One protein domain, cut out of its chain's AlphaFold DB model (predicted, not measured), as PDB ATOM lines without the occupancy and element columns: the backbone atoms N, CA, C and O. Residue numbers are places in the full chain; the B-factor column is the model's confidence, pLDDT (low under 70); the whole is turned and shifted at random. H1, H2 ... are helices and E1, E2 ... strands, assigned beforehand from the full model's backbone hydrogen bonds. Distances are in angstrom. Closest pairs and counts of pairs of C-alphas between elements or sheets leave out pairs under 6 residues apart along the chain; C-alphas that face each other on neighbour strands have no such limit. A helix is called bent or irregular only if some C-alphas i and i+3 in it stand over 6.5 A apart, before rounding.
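This is residues 207 to 317 of the 1166 residues of an uncharacterized protein of Dehalobacter sp. TeCB1 (UniProt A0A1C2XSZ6). One long straight helix, H1, makes the long axis, and near its last residues, 229 to 237, the strand hairpin E2 and E3 packs on it beside a small cluster of H3 and the short strand pair E1 and E4. From E4 the chain runs back along the length of H1 as a thin tail through H4 to H5, which packs on the first turns of H1. The 111 printed residues hold five named helices and four named strands, in the order H1 H2 H3 E1 E2 E3 E4 H4 H5, with two antiparallel sheets of two strands, E1 - E4 and E2 - E3; the class is mixed, helices and strands. The whole is loose, with a radius of gyration of the C-alphas of 16.8 A, and elongated, spanning 52 by 27 by 26 A.

Find C-alpha 207 at (2.646, -32.683, -17.674); from there H1, residues 207 to 237, runs 45.4 A to C-alpha 237 at (-32.761, -22.023, -44.069). Next come H2, residues 248 to 252, and H3, residues 259 to 264. H2 is only just irregular: C-alphas 249 and 252 are 6.8 A apart. Then read E1, residues 267 to 269; E2, residues 279 to 283, 13.3 A long; E3, residues 288 to 292, 13.0 A long; and E4, residues 298 to 300. H4 is residues 303 to 306, and H5, residues 313 to 316, ends with C-alpha 316 at (2.445, -27.123, -31.674).

Start at H1: with residues 208 to 212 alone it touches H5, the closest C-alphas being those of Tyr 212 and Ser 315, 6.2 A apart. At its other end, look for the closest C-alphas of H1 and E3, Asn 237 and Tyr 289, 5.5 A apart. E2 and E3 form an antiparallel hairpin at 145 degrees, with N 281 and O 290 within hydrogen-bond range at 3.0 A. The closest C-alphas of H2 and E2, Lys 248 and Thr 281, are 6.9 A apart. H1 and H3 are apart, but only just, at 8.4 A. The closest C-alphas of H3 and E1, Trp 262 and Lys 268, are 6.0 A apart. E1 and E4 are antiparallel at 147 degrees, with N 268 and O 299 within range at 2.8 A. H4 is apart from H1 and from H5. In H1 and H3 every O i to N i+4 pair is within hydrogen-bond range; H2 has 0 of 1, beside 1 of 2 O i to N i+3 pairs, and H4 and H5 are too short for an O i to N i+4 pair.

The two C-alphas farthest apart are those of Glu 207 and Glu 249, 52.6 A. The printed part has no cut, and none of its links between named elements is long. Check the B-factor column: the mean pLDDT of the printed part is 82.6, and the model's confidence is under 70 at residues 247 to 254, 284 to 286 and 302 to 307.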
ATOM      1  N   GLU A 207       3.561 -33.761 -18.048       94.00
ATOM      2  CA  GLU A 207       2.646 -32.683 -17.674       94.00
ATOM      3  C   GLU A 207       2.100 -31.950 -18.906       94.00
ATOM      4  O   GLU A 207       0.900 -31.687 -18.990       94.00
ATOM      5  N   GLU A 208       2.960 -31.658 -19.881       93.56
ATOM      6  CA  GLU A 208       2.573 -31.028 -21.145       93.56
ATOM      7  C   GLU A 208       1.693 -31.934 -22.008       93.56
ATOM      8  O   GLU A 208       0.775 -31.437 -22.652       93.56
ATOM      9  N   GLU A 209       1.909 -33.252 -21.998       93.00
ATOM     10  CA  GLU A 209       1.013 -34.217 -22.652       93.00
ATOM     11  C   GLU A 209      -0.394 -34.169 -22.053       93.00
ATOM     12  O   GLU A 209      -1.386 -34.182 -22.781       93.00
ATOM     13  N   LYS A 210      -0.503 -34.035 -20.725       92.62
ATOM     14  CA  LYS A 210      -1.805 -33.869 -20.069       92.62
ATOM     15  C   LYS A 210      -2.483 -32.564 -20.498       92.62
ATOM     16  O   LYS A 210      -3.654 -32.587 -20.870       92.62
ATOM     17  N   LEU A 211      -1.747 -31.449 -20.500       90.81
ATOM     18  CA  LEU A 211      -2.256 -30.149 -20.958       90.81
ATOM     19  C   LEU A 211      -2.664 -30.180 -22.436       90.81
ATOM     20  O   LEU A 211      -3.693 -29.622 -22.812       90.81
ATOM     21  N   TYR A 212      -1.876 -30.848 -23.278       90.62
ATOM     22  CA  TYR A 212      -2.169 -31.014 -24.696       90.62
ATOM     23  C   TYR A 212      -3.414 -31.875 -24.915       90.62
ATOM     24  O   TYR A 212      -4.269 -31.501 -25.711       90.62
ATOM     25  N   ALA A 213      -3.576 -32.975 -24.176       91.25
ATOM     26  CA  ALA A 213      -4.776 -33.803 -24.241       91.25
ATOM     27  C   ALA A 213      -6.038 -33.028 -23.824       91.25
ATOM     28  O   ALA A 213      -7.058 -33.107 -24.511       91.25
ATOM     29  N   GLU A 214      -5.964 -32.236 -22.749       89.69
ATOM     30  CA  GLU A 214      -7.050 -31.346 -22.311       89.69
ATOM     31  C   GLU A 214      -7.380 -30.292 -23.382       89.69
ATOM     32  O   GLU A 214      -8.549 -30.094 -23.722       89.69
ATOM     33  N   LEU A 215      -6.356 -29.668 -23.975       88.62
ATOM     34  CA  LEU A 215      -6.515 -28.695 -25.056       88.62
ATOM     35  C   LEU A 215      -7.150 -29.323 -26.304       88.62
ATOM     36  O   LEU A 215      -8.062 -28.743 -26.884       88.62
ATOM     37  N   MET A 216      -6.703 -30.510 -26.717       89.31
ATOM     38  CA  MET A 216      -7.244 -31.203 -27.889       89.31
ATOM     39  C   MET A 216      -8.685 -31.670 -27.669       89.31
ATOM     40  O   MET A 216      -9.496 -31.561 -28.588       89.31
ATOM     41  N   ALA A 217      -9.032 -32.124 -26.461       88.94
ATOM     42  CA  ALA A 217     -10.411 -32.451 -26.105       88.94
ATOM     43  C   ALA A 217     -11.317 -31.210 -26.169       88.94
ATOM     44  O   ALA A 217     -12.419 -31.274 -26.714       88.94
ATOM     45  N   TRP A 218     -10.830 -30.065 -25.678       86.06
ATOM     46  CA  TRP A 218     -11.533 -28.788 -25.795       86.06
ATOM     47  C   TRP A 218     -11.697 -28.349 -27.258       86.06
ATOM     48  O   TRP A 218     -12.790 -27.954 -27.663       86.06
ATOM     49  N   ILE A 219     -10.645 -28.477 -28.074       85.62
ATOM     50  CA  ILE A 219     -10.677 -28.175 -29.512       85.62
ATOM     51  C   ILE A 219     -11.724 -29.032 -30.234       85.62
ATOM     52  O   ILE A 219     -12.471 -28.512 -31.065       85.62
ATOM     53  N   GLU A 220     -11.776 -30.333 -29.950       86.88
ATOM     54  CA  GLU A 220     -12.730 -31.239 -30.592       86.88
ATOM     55  C   GLU A 220     -14.171 -30.911 -30.181       86.88
ATOM     56  O   GLU A 220     -15.055 -30.842 -31.036       86.88
ATOM     57  N   ALA A 221     -14.394 -30.582 -28.905       84.81
ATOM     58  CA  ALA A 221     -15.687 -30.104 -28.427       84.81
ATOM     59  C   ALA A 221     -16.110 -28.780 -29.103       84.81
ATOM     60  O   ALA A 221     -17.270 -28.641 -29.496       84.81
ATOM     61  N   ASP A 222     -15.188 -27.825 -29.299       81.56
ATOM     62  CA  ASP A 222     -15.454 -26.572 -30.029       81.56
ATOM     63  C   ASP A 222     -15.812 -26.848 -31.499       81.56
ATOM     64  O   ASP A 222     -16.782 -26.297 -32.029       81.56
ATOM     65  N   LYS A 223     -15.086 -27.758 -32.161       83.12
ATOM     66  CA  LYS A 223     -15.383 -28.182 -33.539       83.12
ATOM     67  C   LYS A 223     -16.768 -28.815 -33.654       83.12
ATOM     68  O   LYS A 223     -17.522 -28.441 -34.555       83.12
ATOM     69  N   GLU A 224     -17.121 -29.732 -32.755       85.88
ATOM     70  CA  GLU A 224     -18.441 -30.371 -32.742       85.88
ATOM     71  C   GLU A 224     -19.557 -29.345 -32.490       85.88
ATOM     72  O   GLU A 224     -20.585 -29.354 -33.173       85.88
ATOM     73  N   TYR A 225     -19.327 -28.397 -31.579       86.56
ATOM     74  CA  TYR A 225     -20.252 -27.304 -31.287       86.56
ATOM     75  C   TYR A 225     -20.543 -26.439 -32.525       86.56
ATOM     76  O   TYR A 225     -21.704 -26.238 -32.896       86.56
ATOM     77  N   TYR A 226     -19.506 -25.964 -33.223       83.31
ATOM     78  CA  TYR A 226     -19.691 -25.168 -34.444       83.31
ATOM     79  C   TYR A 226     -20.236 -25.986 -35.621       83.31
ATOM     80  O   TYR A 226     -20.955 -25.432 -36.460       83.31
ATOM     81  N   LYS A 227     -19.954 -27.294 -35.681       86.44
ATOM     82  CA  LYS A 227     -20.569 -28.202 -36.658       86.44
ATOM     83  C   LYS A 227     -22.088 -28.251 -36.472       86.44
ATOM     84  O   LYS A 227     -22.806 -27.999 -37.438       86.44
ATOM     85  N   LYS A 228     -22.570 -28.429 -35.236       87.94
ATOM     86  CA  LYS A 228     -24.008 -28.382 -34.908       87.94
ATOM     87  C   LYS A 228     -24.634 -27.034 -35.267       87.94
ATOM     88  O   LYS A 228     -25.695 -26.990 -35.879       87.94
ATOM     89  N   ILE A 229     -23.958 -25.913 -34.987       86.06
ATOM     90  CA  ILE A 229     -24.436 -24.578 -35.405       86.06
ATOM     91  C   ILE A 229     -24.623 -24.495 -36.925       86.06
ATOM     92  O   ILE A 229     -25.596 -23.903 -37.400       86.06
ATOM     93  N   LYS A 230     -23.693 -25.063 -37.701       84.69
ATOM     94  CA  LYS A 230     -23.772 -25.063 -39.164       84.69
ATOM     95  C   LYS A 230     -24.944 -25.914 -39.662       84.69
ATOM     96  O   LYS A 230     -25.731 -25.421 -40.467       84.69
ATOM     97  N   GLU A 231     -25.106 -27.124 -39.136       87.25
ATOM     98  CA  GLU A 231     -26.225 -28.025 -39.459       87.25
ATOM     99  C   GLU A 231     -27.581 -27.385 -39.117       87.25
ATOM    100  O   GLU A 231     -28.533 -27.420 -39.904       87.25
ATOM    101  N   VAL A 232     -27.662 -26.689 -37.981       88.12
ATOM    102  CA  VAL A 232     -28.848 -25.916 -37.593       88.12
ATOM    103  C   VAL A 232     -29.073 -24.740 -38.535       88.12
ATOM    104  O   VAL A 232     -30.208 -24.496 -38.942       88.12
ATOM    105  N   SER A 233     -28.019 -24.019 -38.929       85.56
ATOM    106  CA  SER A 233     -28.107 -22.940 -39.918       85.56
ATOM    107  C   SER A 233     -28.667 -23.447 -41.251       85.56
ATOM    108  O   SER A 233     -29.495 -22.766 -41.855       85.56
ATOM    109  N   GLU A 234     -28.248 -24.621 -41.720       86.75
ATOM    110  CA  GLU A 234     -28.784 -25.257 -42.932       86.75
ATOM    111  C   GLU A 234     -30.259 -25.639 -42.737       86.75
ATOM    112  O   GLU A 234     -31.113 -25.286 -43.554       86.75
ATOM    113  N   THR A 235     -30.586 -26.230 -41.586       86.94
ATOM    114  CA  THR A 235     -31.953 -26.626 -41.224       86.94
ATOM    115  C   THR A 235     -32.913 -25.437 -41.167       86.94
ATOM    116  O   THR A 235     -34.011 -25.508 -41.714       86.94
ATOM    117  N   VAL A 236     -32.532 -24.309 -40.551       88.00
ATOM    118  CA  VAL A 236     -33.416 -23.128 -40.446       88.00
ATOM    119  C   VAL A 236     -33.602 -22.381 -41.765       88.00
ATOM    120  O   VAL A 236     -34.558 -21.607 -41.893       88.00
ATOM    121  N   ASN A 237     -32.709 -22.605 -42.730       86.25
ATOM    122  CA  ASN A 237     -32.761 -22.023 -44.069       86.25
ATOM    123  C   ASN A 237     -33.408 -22.941 -45.113       86.25
ATOM    124  O   ASN A 237     -33.682 -22.474 -46.216       86.25
ATOM    125  N   SER A 238     -33.704 -24.199 -44.772       86.62
ATOM    126  CA  SER A 238     -34.413 -25.105 -45.676       86.62
ATOM    127  C   SER A 238     -35.860 -24.650 -45.914       86.62
ATOM    128  O   SER A 238     -36.503 -24.021 -45.057       86.62
ATOM    129  N   THR A 239     -36.389 -24.988 -47.092       77.44
ATOM    130  CA  THR A 239     -37.774 -24.699 -47.491       77.44
ATOM    131  C   THR A 239     -38.798 -25.380 -46.582       77.44
ATOM    132  O   THR A 239     -39.865 -24.815 -46.343       77.44
ATOM    133  N   ASP A 240     -38.436 -26.525 -45.999       81.69
ATOM    134  CA  ASP A 240     -39.327 -27.396 -45.218       81.69
ATOM    135  C   ASP A 240     -39.220 -27.167 -43.701       81.69
ATOM    136  O   ASP A 240     -39.808 -27.890 -42.890       81.69
ATOM    137  N   CYS A 241     -38.460 -26.152 -43.287       83.75
ATOM    138  CA  CYS A 241     -38.217 -25.861 -41.883       83.75
ATOM    139  C   CYS A 241     -39.501 -25.451 -41.135       83.75
ATOM    140  O   CYS A 241     -40.161 -24.463 -41.480       83.75
ATOM    141  N   LYS A 242     -39.792 -26.162 -40.038       83.88
ATOM    142  CA  LYS A 242     -40.981 -25.968 -39.185       83.88
ATOM    143  C   LYS A 242     -40.776 -25.000 -38.009       83.88
ATOM    144  O   LYS A 242     -41.722 -24.745 -37.272       83.88
ATOM    145  N   VAL A 243     -39.570 -24.455 -37.829       86.12
ATOM    146  CA  VAL A 243     -39.257 -23.515 -36.738       86.12
ATOM    147  C   VAL A 243     -40.018 -22.197 -36.935       86.12
ATOM    148  O   VAL A 243     -40.032 -21.630 -38.037       86.12
ATOM    149  N   GLU A 244     -40.639 -21.708 -35.857       85.00
ATOM    150  CA  GLU A 244     -41.491 -20.513 -35.847       85.00
ATOM    151  C   GLU A 244     -40.736 -19.267 -36.340       85.00
ATOM    152  O   GLU A 244     -39.617 -18.979 -35.910       85.00
ATOM    153  N   LYS A 245     -41.355 -18.498 -37.246       86.38
ATOM    154  CA  LYS A 245     -40.795 -17.239 -37.754       86.38
ATOM    155  C   LYS A 245     -41.174 -16.090 -36.824       86.38
ATOM    156  O   LYS A 245     -42.360 -15.818 -36.658       86.38
ATOM    157  N   LYS A 246     -40.188 -15.349 -36.305       79.75
ATOM    158  CA  LYS A 246     -40.441 -14.112 -35.546       79.75
ATOM    159  C   LYS A 246     -40.080 -12.837 -36.324       79.75
ATOM    160  O   LYS A 246     -38.998 -12.775 -36.921       79.75
ATOM    161  N   PRO A 247     -40.959 -11.810 -36.304       68.38
ATOM    162  CA  PRO A 247     -40.720 -10.532 -36.970       68.38
ATOM    163  C   PRO A 247     -39.602  -9.722 -36.298       68.38
ATOM    164  O   PRO A 247     -39.315  -9.867 -35.106       68.38
ATOM    165  N   LYS A 248     -38.980  -8.844 -37.093       62.22
ATOM    166  CA  LYS A 248     -37.766  -8.067 -36.772       62.22
ATOM    167  C   LYS A 248     -37.912  -7.182 -35.521       62.22
ATOM    168  O   LYS A 248     -36.926  -6.931 -34.832       62.22
ATOM    169  N   GLU A 249     -39.140  -6.775 -35.201       56.59
ATOM    170  CA  GLU A 249     -39.524  -5.897 -34.081       56.59
ATOM    171  C   GLU A 249     -39.268  -6.514 -32.690       56.59
ATOM    172  O   GLU A 249     -39.065  -5.788 -31.720       56.59
ATOM    173  N   ASN A 250     -39.181  -7.846 -32.578       54.50
ATOM    174  CA  ASN A 250     -38.901  -8.525 -31.303       54.50
ATOM    175  C   ASN A 250     -37.401  -8.679 -30.976       54.50
ATOM    176  O   ASN A 250     -37.077  -9.185 -29.903       54.50
ATOM    177  N   ARG A 251     -36.476  -8.202 -31.831       52.28
ATOM    178  CA  ARG A 251     -35.024  -8.187 -31.529       52.28
ATOM    179  C   ARG A 251     -34.668  -7.387 -30.270       52.28
ATOM    180  O   ARG A 251     -33.633  -7.646 -29.671       52.28
ATOM    181  N   GLN A 252     -35.498  -6.416 -29.887       50.16
ATOM    182  CA  GLN A 252     -35.208  -5.479 -28.796       50.16
ATOM    183  C   GLN A 252     -35.731  -5.921 -27.416       50.16
ATOM    184  O   GLN A 252     -35.451  -5.249 -26.431       50.16
ATOM    185  N   LYS A 253     -36.461  -7.045 -27.303       52.59
ATOM    186  CA  LYS A 253     -37.089  -7.482 -26.034       52.59
ATOM    187  C   LYS A 253     -36.241  -8.424 -25.159       52.59
ATOM    188  O   LYS A 253     -36.769  -9.009 -24.221       52.59
ATOM    189  N   GLY A 254     -34.951  -8.601 -25.450       59.88
ATOM    190  CA  GLY A 254     -34.001  -9.342 -24.598       59.88
ATOM    191  C   GLY A 254     -34.181 -10.869 -24.511       59.88
ATOM    192  O   GLY A 254     -33.229 -11.548 -24.154       59.88
ATOM    193  N   THR A 255     -35.340 -11.415 -24.889       74.25
ATOM    194  CA  THR A 255     -35.732 -12.819 -24.640       74.25
ATOM    195  C   THR A 255     -35.294 -13.820 -25.712       74.25
ATOM    196  O   THR A 255     -35.117 -14.985 -25.394       74.25
ATOM    197  N   TYR A 256     -35.126 -13.405 -26.972       84.56
ATOM    198  CA  TYR A 256     -34.708 -14.286 -28.074       84.56
ATOM    199  C   TYR A 256     -33.459 -13.715 -28.742       84.56
ATOM    200  O   TYR A 256     -33.522 -12.638 -29.342       84.56
ATOM    201  N   LYS A 257     -32.341 -14.437 -28.679       85.19
ATOM    202  CA  LYS A 257     -31.055 -14.013 -29.250       85.19
ATOM    203  C   LYS A 257     -30.424 -15.135 -30.076       85.19
ATOM    204  O   LYS A 257     -30.689 -16.315 -29.867       85.19
ATOM    205  N   THR A 258     -29.613 -14.761 -31.059       87.38
ATOM    206  CA  THR A 258     -28.756 -15.709 -31.795       87.38
ATOM    207  C   THR A 258     -27.603 -16.194 -30.911       87.38
ATOM    208  O   THR A 258     -27.297 -15.555 -29.907       87.38
ATOM    209  N   VAL A 259     -26.915 -17.272 -31.307       86.19
ATOM    210  CA  VAL A 259     -25.723 -17.775 -30.590       86.19
ATOM    211  C   VAL A 259     -24.694 -16.661 -30.343       86.19
ATOM    212  O   VAL A 259     -24.244 -16.485 -29.217       86.19
ATOM    213  N   ASN A 260     -24.379 -15.849 -31.359       81.69
ATOM    214  CA  ASN A 260     -23.409 -14.753 -31.218       81.69
ATOM    215  C   ASN A 260     -23.890 -13.667 -30.247       81.69
ATOM    216  O   ASN A 260     -23.106 -13.162 -29.456       81.69
ATOM    217  N   GLN A 261     -25.181 -13.334 -30.268       83.56
ATOM    218  CA  GLN A 261     -25.749 -12.341 -29.353       83.56
ATOM    219  C   GLN A 261     -25.813 -12.837 -27.902       83.56
ATOM    220  O   GLN A 261     -25.742 -12.028 -26.981       83.56
ATOM    221  N   TRP A 262     -25.974 -14.147 -27.683       87.06
ATOM    222  CA  TRP A 262     -25.809 -14.733 -26.353       87.06
ATOM    223  C   TRP A 262     -24.353 -14.664 -25.908       87.06
ATOM    224  O   TRP A 262     -24.090 -14.222 -24.793       87.06
ATOM    225  N   LYS A 263     -23.415 -14.959 -26.814       82.62
ATOM    226  CA  LYS A 263     -21.979 -14.858 -26.542       82.62
ATOM    227  C   LYS A 263     -21.555 -13.438 -26.152       82.62
ATOM    228  O   LYS A 263     -20.833 -13.265 -25.178       82.62
ATOM    229  N   GLU A 264     -22.054 -12.420 -26.855       80.88
ATOM    230  CA  GLU A 264     -21.870 -11.000 -26.501       80.88
ATOM    231  C   GLU A 264     -22.476 -10.639 -25.135       80.88
ATOM    232  O   GLU A 264     -22.010  -9.716 -24.474       80.88
ATOM    233  N   ALA A 265     -23.508 -11.369 -24.704       82.94
ATOM    234  CA  ALA A 265     -24.141 -11.218 -23.399       82.94
ATOM    235  C   ALA A 265     -23.496 -12.088 -22.300       82.94
ATOM    236  O   ALA A 265     -24.060 -12.182 -21.214       82.94
ATOM    237  N   GLY A 266     -22.347 -12.724 -22.569       84.69
ATOM    238  CA  GLY A 266     -21.633 -13.564 -21.601       84.69
ATOM    239  C   GLY A 266     -22.225 -14.966 -21.399       84.69
ATOM    240  O   GLY A 266     -21.867 -15.640 -20.438       84.69
ATOM    241  N   GLN A 267     -23.117 -15.418 -22.286       87.38
ATOM    242  CA  GLN A 267     -23.769 -16.728 -22.206       87.38
ATOM    243  C   GLN A 267     -23.511 -17.569 -23.466       87.38
ATOM    244  O   GLN A 267     -23.373 -17.050 -24.573       87.38
ATOM    245  N   LYS A 268     -23.476 -18.893 -23.324       87.88
ATOM    246  CA  LYS A 268     -23.306 -19.848 -24.426       87.88
ATOM    247  C   LYS A 268     -24.504 -20.776 -24.489       87.88
ATOM    248  O   LYS A 268     -24.932 -21.318 -23.481       87.88
ATOM    249  N   VAL A 269     -25.048 -20.973 -25.687       89.06
ATOM    250  CA  VAL A 269     -26.140 -21.936 -25.901       89.06
ATOM    251  C   VAL A 269     -25.610 -23.343 -25.637       89.06
ATOM    252  O   VAL A 269     -24.570 -23.692 -26.196       89.06
ATOM    253  N   LYS A 270     -26.316 -24.138 -24.830       89.88
ATOM    254  CA  LYS A 270     -25.980 -25.534 -24.518       89.88
ATOM    255  C   LYS A 270     -25.862 -26.363 -25.791       89.88
ATOM    256  O   LYS A 270     -26.669 -26.206 -26.710       89.88
ATOM    257  N   ALA A 271     -24.870 -27.248 -25.860       86.31
ATOM    258  CA  ALA A 271     -24.600 -28.030 -27.067       86.31
ATOM    259  C   ALA A 271     -25.795 -28.920 -27.462       86.31
ATOM    260  O   ALA A 271     -26.093 -29.062 -28.644       86.31
ATOM    261  N   GLU A 272     -26.504 -29.464 -26.474       89.31
ATOM    262  CA  GLU A 272     -27.723 -30.267 -26.604       89.31
ATOM    263  C   GLU A 272     -28.968 -29.454 -27.010       89.31
ATOM    264  O   GLU A 272     -29.926 -30.002 -27.556       89.31
ATOM    265  N   GLU A 273     -28.959 -28.136 -26.799       90.62
ATOM    266  CA  GLU A 273     -30.067 -27.241 -27.155       90.62
ATOM    267  C   GLU A 273     -29.900 -26.619 -28.547       90.62
ATOM    268  O   GLU A 273     -30.867 -26.081 -29.092       90.62
ATOM    269  N   LEU A 274     -28.707 -26.704 -29.154       89.44
ATOM    270  CA  LEU A 274     -28.420 -26.116 -30.467       89.44
ATOM    271  C   LEU A 274     -29.400 -26.592 -31.544       89.44
ATOM    272  O   LEU A 274     -29.903 -25.770 -32.312       89.44
ATOM    273  N   GLU A 275     -29.711 -27.888 -31.562       88.62
ATOM    274  CA  GLU A 275     -30.632 -28.520 -32.516       88.62
ATOM    275  C   GLU A 275     -32.104 -28.133 -32.296       88.62
ATOM    276  O   GLU A 275     -32.946 -28.369 -33.162       88.62
ATOM    277  N   ASN A 276     -32.414 -27.471 -31.177       89.81
ATOM    278  CA  ASN A 276     -33.767 -27.132 -30.744       89.81
ATOM    279  C   ASN A 276     -34.010 -25.607 -30.670       89.81
ATOM    280  O   ASN A 276     -34.409 -25.091 -29.618       89.81
ATOM    281  N   PRO A 277     -33.811 -24.836 -31.761       90.81
ATOM    282  CA  PRO A 277     -34.043 -23.396 -31.731       90.81
ATOM    283  C   PRO A 277     -35.526 -23.079 -31.507       90.81
ATOM    284  O   PRO A 277     -36.409 -23.650 -32.151       90.81
ATOM    285  N   LYS A 278     -35.824 -22.125 -30.618       90.31
ATOM    286  CA  LYS A 278     -37.213 -21.753 -30.283       90.31
ATOM    287  C   LYS A 278     -37.869 -20.894 -31.352       90.31
ATOM    288  O   LYS A 278     -39.088 -20.878 -31.469       90.31
ATOM    289  N   ALA A 279     -37.071 -20.158 -32.116       87.50
ATOM    290  CA  ALA A 279     -37.557 -19.348 -33.219       87.50
ATOM    291  C   ALA A 279     -36.475 -19.172 -34.287       87.50
ATOM    292  O   ALA A 279     -35.298 -19.463 -34.075       87.50
ATOM    293  N   ARG A 280     -36.873 -18.634 -35.438       89.19
ATOM    294  CA  ARG A 280     -35.962 -18.122 -36.461       89.19
ATOM    295  C   ARG A 280     -36.360 -16.724 -36.905       89.19
ATOM    296  O   ARG A 280     -37.540 -16.371 -36.922       89.19
ATOM    297  N   THR A 281     -35.377 -15.929 -37.307       86.06
ATOM    298  CA  THR A 281     -35.602 -14.579 -37.840       86.06
ATOM    299  C   THR A 281     -34.886 -14.388 -39.165       86.06
ATOM    300  O   THR A 281     -33.788 -14.907 -39.353       86.06
ATOM    301  N   TYR A 282     -35.520 -13.674 -40.094       83.06
ATOM    302  CA  TYR A 282     -34.945 -13.386 -41.404       83.06
ATOM    303  C   TYR A 282     -34.091 -12.119 -41.349       83.06
ATOM    304  O   TYR A 282     -34.490 -11.109 -40.767       83.06
ATOM    305  N   VAL A 283     -32.910 -12.173 -41.960       74.75
ATOM    306  CA  VAL A 283     -31.983 -11.045 -42.031       74.75
ATOM    307  C   VAL A 283     -31.831 -10.627 -43.485       74.75
ATOM    308  O   VAL A 283     -31.060 -11.233 -44.223       74.75
ATOM    309  N   ASP A 284     -32.541  -9.560 -43.866       67.94
ATOM    310  CA  ASP A 284     -32.600  -9.050 -45.246       67.94
ATOM    311  C   ASP A 284     -31.209  -8.815 -45.848       67.94
ATOM    312  O   ASP A 284     -30.947  -9.183 -46.987       67.94
ATOM    313  N   THR A 285     -30.277  -8.273 -45.057       64.50
ATOM    314  CA  THR A 285     -28.911  -7.969 -45.510       64.50
ATOM    315  C   THR A 285     -28.088  -9.202 -45.864       64.50
ATOM    316  O   THR A 285     -27.125  -9.076 -46.607       64.50
ATOM    317  N   LYS A 286     -28.437 -10.376 -45.332       64.69
ATOM    318  CA  LYS A 286     -27.747 -11.647 -45.598       64.69
ATOM    319  C   LYS A 286     -28.635 -12.659 -46.324       64.69
ATOM    320  O   LYS A 286     -28.225 -13.799 -46.500       64.69
ATOM    321  N   SER A 287     -29.853 -12.250 -46.692       74.81
ATOM    322  CA  SER A 287     -30.879 -13.064 -47.351       74.81
ATOM    323  C   SER A 287     -31.063 -14.468 -46.757       74.81
ATOM    324  O   SER A 287     -31.224 -15.443 -47.486       74.81
ATOM    325  N   LYS A 288     -31.003 -14.590 -45.424       84.81
ATOM    326  CA  LYS A 288     -31.089 -15.885 -44.734       84.81
ATOM    327  C   LYS A 288     -31.722 -15.795 -43.348       84.81
ATOM    328  O   LYS A 288     -31.735 -14.734 -42.717       84.81
ATOM    329  N   TYR A 289     -32.238 -16.922 -42.873       85.88
ATOM    330  CA  TYR A 289     -32.752 -17.126 -41.526       85.88
ATOM    331  C   TYR A 289     -31.632 -17.450 -40.532       85.88
ATOM    332  O   TYR A 289     -30.676 -18.156 -40.848       85.88
ATOM    333  N   TYR A 290     -31.791 -16.951 -39.310       86.94
ATOM    334  CA  TYR A 290     -30.939 -17.243 -38.163       86.94
ATOM    335  C   TYR A 290     -31.756 -17.891 -37.049       86.94
ATOM    336  O   TYR A 290     -32.858 -17.424 -36.752       86.94
ATOM    337  N   ALA A 291     -31.193 -18.931 -36.435       89.44
ATOM    338  CA  ALA A 291     -31.731 -19.582 -35.248       89.44
ATOM    339  C   ALA A 291     -31.687 -18.647 -34.028       89.44
ATOM    340  O   ALA A 291     -30.720 -17.903 -33.838       89.44
ATOM    341  N   LEU A 292     -32.743 -18.685 -33.218       88.94
ATOM    342  CA  LEU A 292     -32.891 -17.915 -31.989       88.94
ATOM    343  C   LEU A 292     -33.136 -18.848 -30.803       88.94
ATOM    344  O   LEU A 292     -33.961 -19.762 -30.879       88.94
ATOM    345  N   TYR A 293     -32.466 -18.531 -29.702       91.50
ATOM    346  CA  TYR A 293     -32.486 -19.260 -28.442       91.50
ATOM    347  C   TYR A 293     -32.914 -18.330 -27.308       91.50
ATOM    348  O   TYR A 293     -32.784 -17.104 -27.420       91.50
ATOM    349  N   ILE A 294     -33.412 -18.925 -26.233       90.56
ATOM    350  CA  ILE A 294     -33.826 -18.245 -24.998       90.56
ATOM    351  C   ILE A 294     -32.804 -18.500 -23.881       90.56
ATOM    352  O   ILE A 294     -31.980 -19.403 -24.007       90.56
ATOM    353  N   GLU A 295     -32.852 -17.711 -22.810       87.81
ATOM    354  CA  GLU A 295     -31.885 -17.763 -21.701       87.81
ATOM    355  C   GLU A 295     -31.809 -19.157 -21.052       87.81
ATOM    356  O   GLU A 295     -30.728 -19.650 -20.749       87.81
ATOM    357  N   GLU A 296     -32.934 -19.868 -20.948       90.25
ATOM    358  CA  GLU A 296     -33.005 -21.215 -20.366       90.25
ATOM    359  C   GLU A 296     -32.202 -22.268 -21.157       90.25
ATOM    360  O   GLU A 296     -31.833 -23.316 -20.619       90.25
ATOM    361  N   GLN A 297     -31.920 -21.988 -22.436       90.81
ATOM    362  CA  GLN A 297     -31.121 -22.840 -23.324       90.81
ATOM    363  C   GLN A 297     -29.626 -22.524 -23.271       90.81
ATOM    364  O   GLN A 297     -28.852 -23.074 -24.054       90.81
ATOM    365  N   THR A 298     -29.220 -21.607 -22.401       90.00
ATOM    366  CA  THR A 298     -27.841 -21.148 -22.288       90.00
ATOM    367  C   THR A 298     -27.278 -21.433 -20.903       90.00
ATOM    368  O   THR A 298     -28.033 -21.643 -19.955       90.00
ATOM    369  N   ASP A 299     -25.954 -21.451 -20.814       87.94
ATOM    370  CA  ASP A 299     -25.190 -21.396 -19.570       87.94
ATOM    371  C   ASP A 299     -24.269 -20.167 -19.592       87.94
ATOM    372  O   ASP A 299     -23.961 -19.624 -20.660       87.94
ATOM    373  N   GLU A 300     -23.822 -19.713 -18.421       84.75
ATOM    374  CA  GLU A 300     -22.767 -18.697 -18.331       84.75
ATOM    375  C   GLU A 300     -21.470 -19.227 -18.954       84.75
ATOM    376  O   GLU A 300     -21.086 -20.379 -18.747       84.75
ATOM    377  N   ILE A 301     -20.786 -18.379 -19.725       79.88
ATOM    378  CA  ILE A 301     -19.480 -18.725 -20.291       79.88
ATOM    379  C   ILE A 301     -18.477 -18.815 -19.136       79.88
ATOM    380  O   ILE A 301     -18.132 -17.802 -18.530       79.88
ATOM    381  N   GLY A 302     -18.010 -20.027 -18.827       67.38
ATOM    382  CA  GLY A 302     -16.983 -20.243 -17.806       67.38
ATOM    383  C   GLY A 302     -15.620 -19.668 -18.213       67.38
ATOM    384  O   GLY A 302     -15.311 -19.571 -19.402       67.38
ATOM    385  N   GLU A 303     -14.765 -19.337 -17.235       57.28
ATOM    386  CA  GLU A 303     -13.403 -18.814 -17.478       57.28
ATOM    387  C   GLU A 303     -12.581 -19.729 -18.409       57.28
ATOM    388  O   GLU A 303     -11.869 -19.249 -19.295       57.28
ATOM    389  N   ASP A 304     -12.755 -21.049 -18.293       53.25
ATOM    390  CA  ASP A 304     -12.093 -22.057 -19.129       53.25
ATOM    391  C   ASP A 304     -12.483 -21.997 -20.620       53.25
ATOM    392  O   ASP A 304     -11.700 -22.415 -21.471       53.25
ATOM    393  N   GLU A 305     -13.648 -21.440 -20.970       55.19
ATOM    394  CA  GLU A 305     -14.093 -21.280 -22.364       55.19
ATOM    395  C   GLU A 305     -13.515 -20.034 -23.055       55.19
ATOM    396  O   GLU A 305     -13.649 -19.870 -24.270       55.19
ATOM    397  N   THR A 306     -12.854 -19.165 -22.287       54.41
ATOM    398  CA  THR A 306     -12.181 -17.952 -22.778       54.41
ATOM    399  C   THR A 306     -10.663 -18.099 -22.876       54.41
ATOM    400  O   THR A 306      -9.986 -17.148 -23.266       54.41
ATOM    401  N   LYS A 307     -10.117 -19.282 -22.548       59.62
ATOM    402  CA  LYS A 307      -8.673 -19.542 -22.579       59.62
ATOM    403  C   LYS A 307      -8.088 -19.238 -23.956       59.62
ATOM    404  O   LYS A 307      -8.520 -19.772 -24.978       59.62
ATOM    405  N   GLU A 308      -7.067 -18.387 -23.968       71.69
ATOM    406  CA  GLU A 308      -6.294 -18.106 -25.168       71.69
ATOM    407  C   GLU A 308      -5.579 -19.386 -25.619       71.69
ATOM    408  O   GLU A 308      -4.896 -20.034 -24.827       71.69
ATOM    409  N   ILE A 309      -5.727 -19.756 -26.895       84.81
ATOM    410  CA  ILE A 309      -5.036 -20.922 -27.456       84.81
ATOM    411  C   ILE A 309      -3.520 -20.638 -27.416       84.81
ATOM    412  O   ILE A 309      -3.060 -19.703 -28.093       84.81
ATOM    413  N   PRO A 310      -2.728 -21.411 -26.645       89.69
ATOM    414  CA  PRO A 310      -1.293 -21.194 -26.557       89.69
ATOM    415  C   PRO A 310      -0.634 -21.616 -27.870       89.69
ATOM    416  O   PRO A 310      -0.946 -22.673 -28.419       89.69
ATOM    417  N   ILE A 311       0.298 -20.804 -28.369       92.94
ATOM    418  CA  ILE A 311       1.155 -21.147 -29.513       92.94
ATOM    419  C   ILE A 311       2.576 -21.256 -28.985       92.94
ATOM    420  O   ILE A 311       3.321 -20.281 -28.942       92.94
ATOM    421  N   THR A 312       2.898 -22.445 -28.498       94.12
ATOM    422  CA  THR A 312       4.148 -22.780 -27.822       94.12
ATOM    423  C   THR A 312       4.712 -24.065 -28.413       94.12
ATOM    424  O   THR A 312       4.072 -24.735 -29.229       94.12
ATOM    425  N   GLU A 313       5.909 -24.435 -27.976       94.81
ATOM    426  CA  GLU A 313       6.567 -25.661 -28.420       94.81
ATOM    427  C   GLU A 313       5.727 -26.898 -28.087       94.81
ATOM    428  O   GLU A 313       5.430 -27.714 -28.960       94.81
ATOM    429  N   TRP A 314       5.214 -26.981 -26.856       94.56
ATOM    430  CA  TRP A 314       4.359 -28.091 -26.444       94.56
ATOM    431  C   TRP A 314       3.003 -28.106 -27.162       94.56
ATOM    432  O   TRP A 314       2.495 -29.179 -27.483       94.56
ATOM    433  N   SER A 315       2.390 -26.956 -27.459       93.56
ATOM    434  CA  SER A 315       1.061 -26.950 -28.084       93.56
ATOM    435  C   SER A 315       1.120 -27.240 -29.585       93.56
ATOM    436  O   SER A 315       0.197 -27.834 -30.139       93.56
ATOM    437  N   THR A 316       2.220 -26.869 -30.243       94.25
ATOM    438  CA  THR A 316       2.445 -27.123 -31.674       94.25
ATOM    439  C   THR A 316       3.146 -28.456 -31.941       94.25
ATOM    440  O   THR A 316       2.954 -29.033 -33.008       94.25
ATOM    441  N   GLY A 317       3.923 -28.963 -30.978       94.75
ATOM    442  CA  GLY A 317       4.822 -30.106 -31.157       94.75
ATOM    443  C   GLY A 317       6.098 -29.769 -31.935       94.75
ATOM    444  O   GLY A 317       6.813 -30.681 -32.347       94.75
TER     445      GLY A 317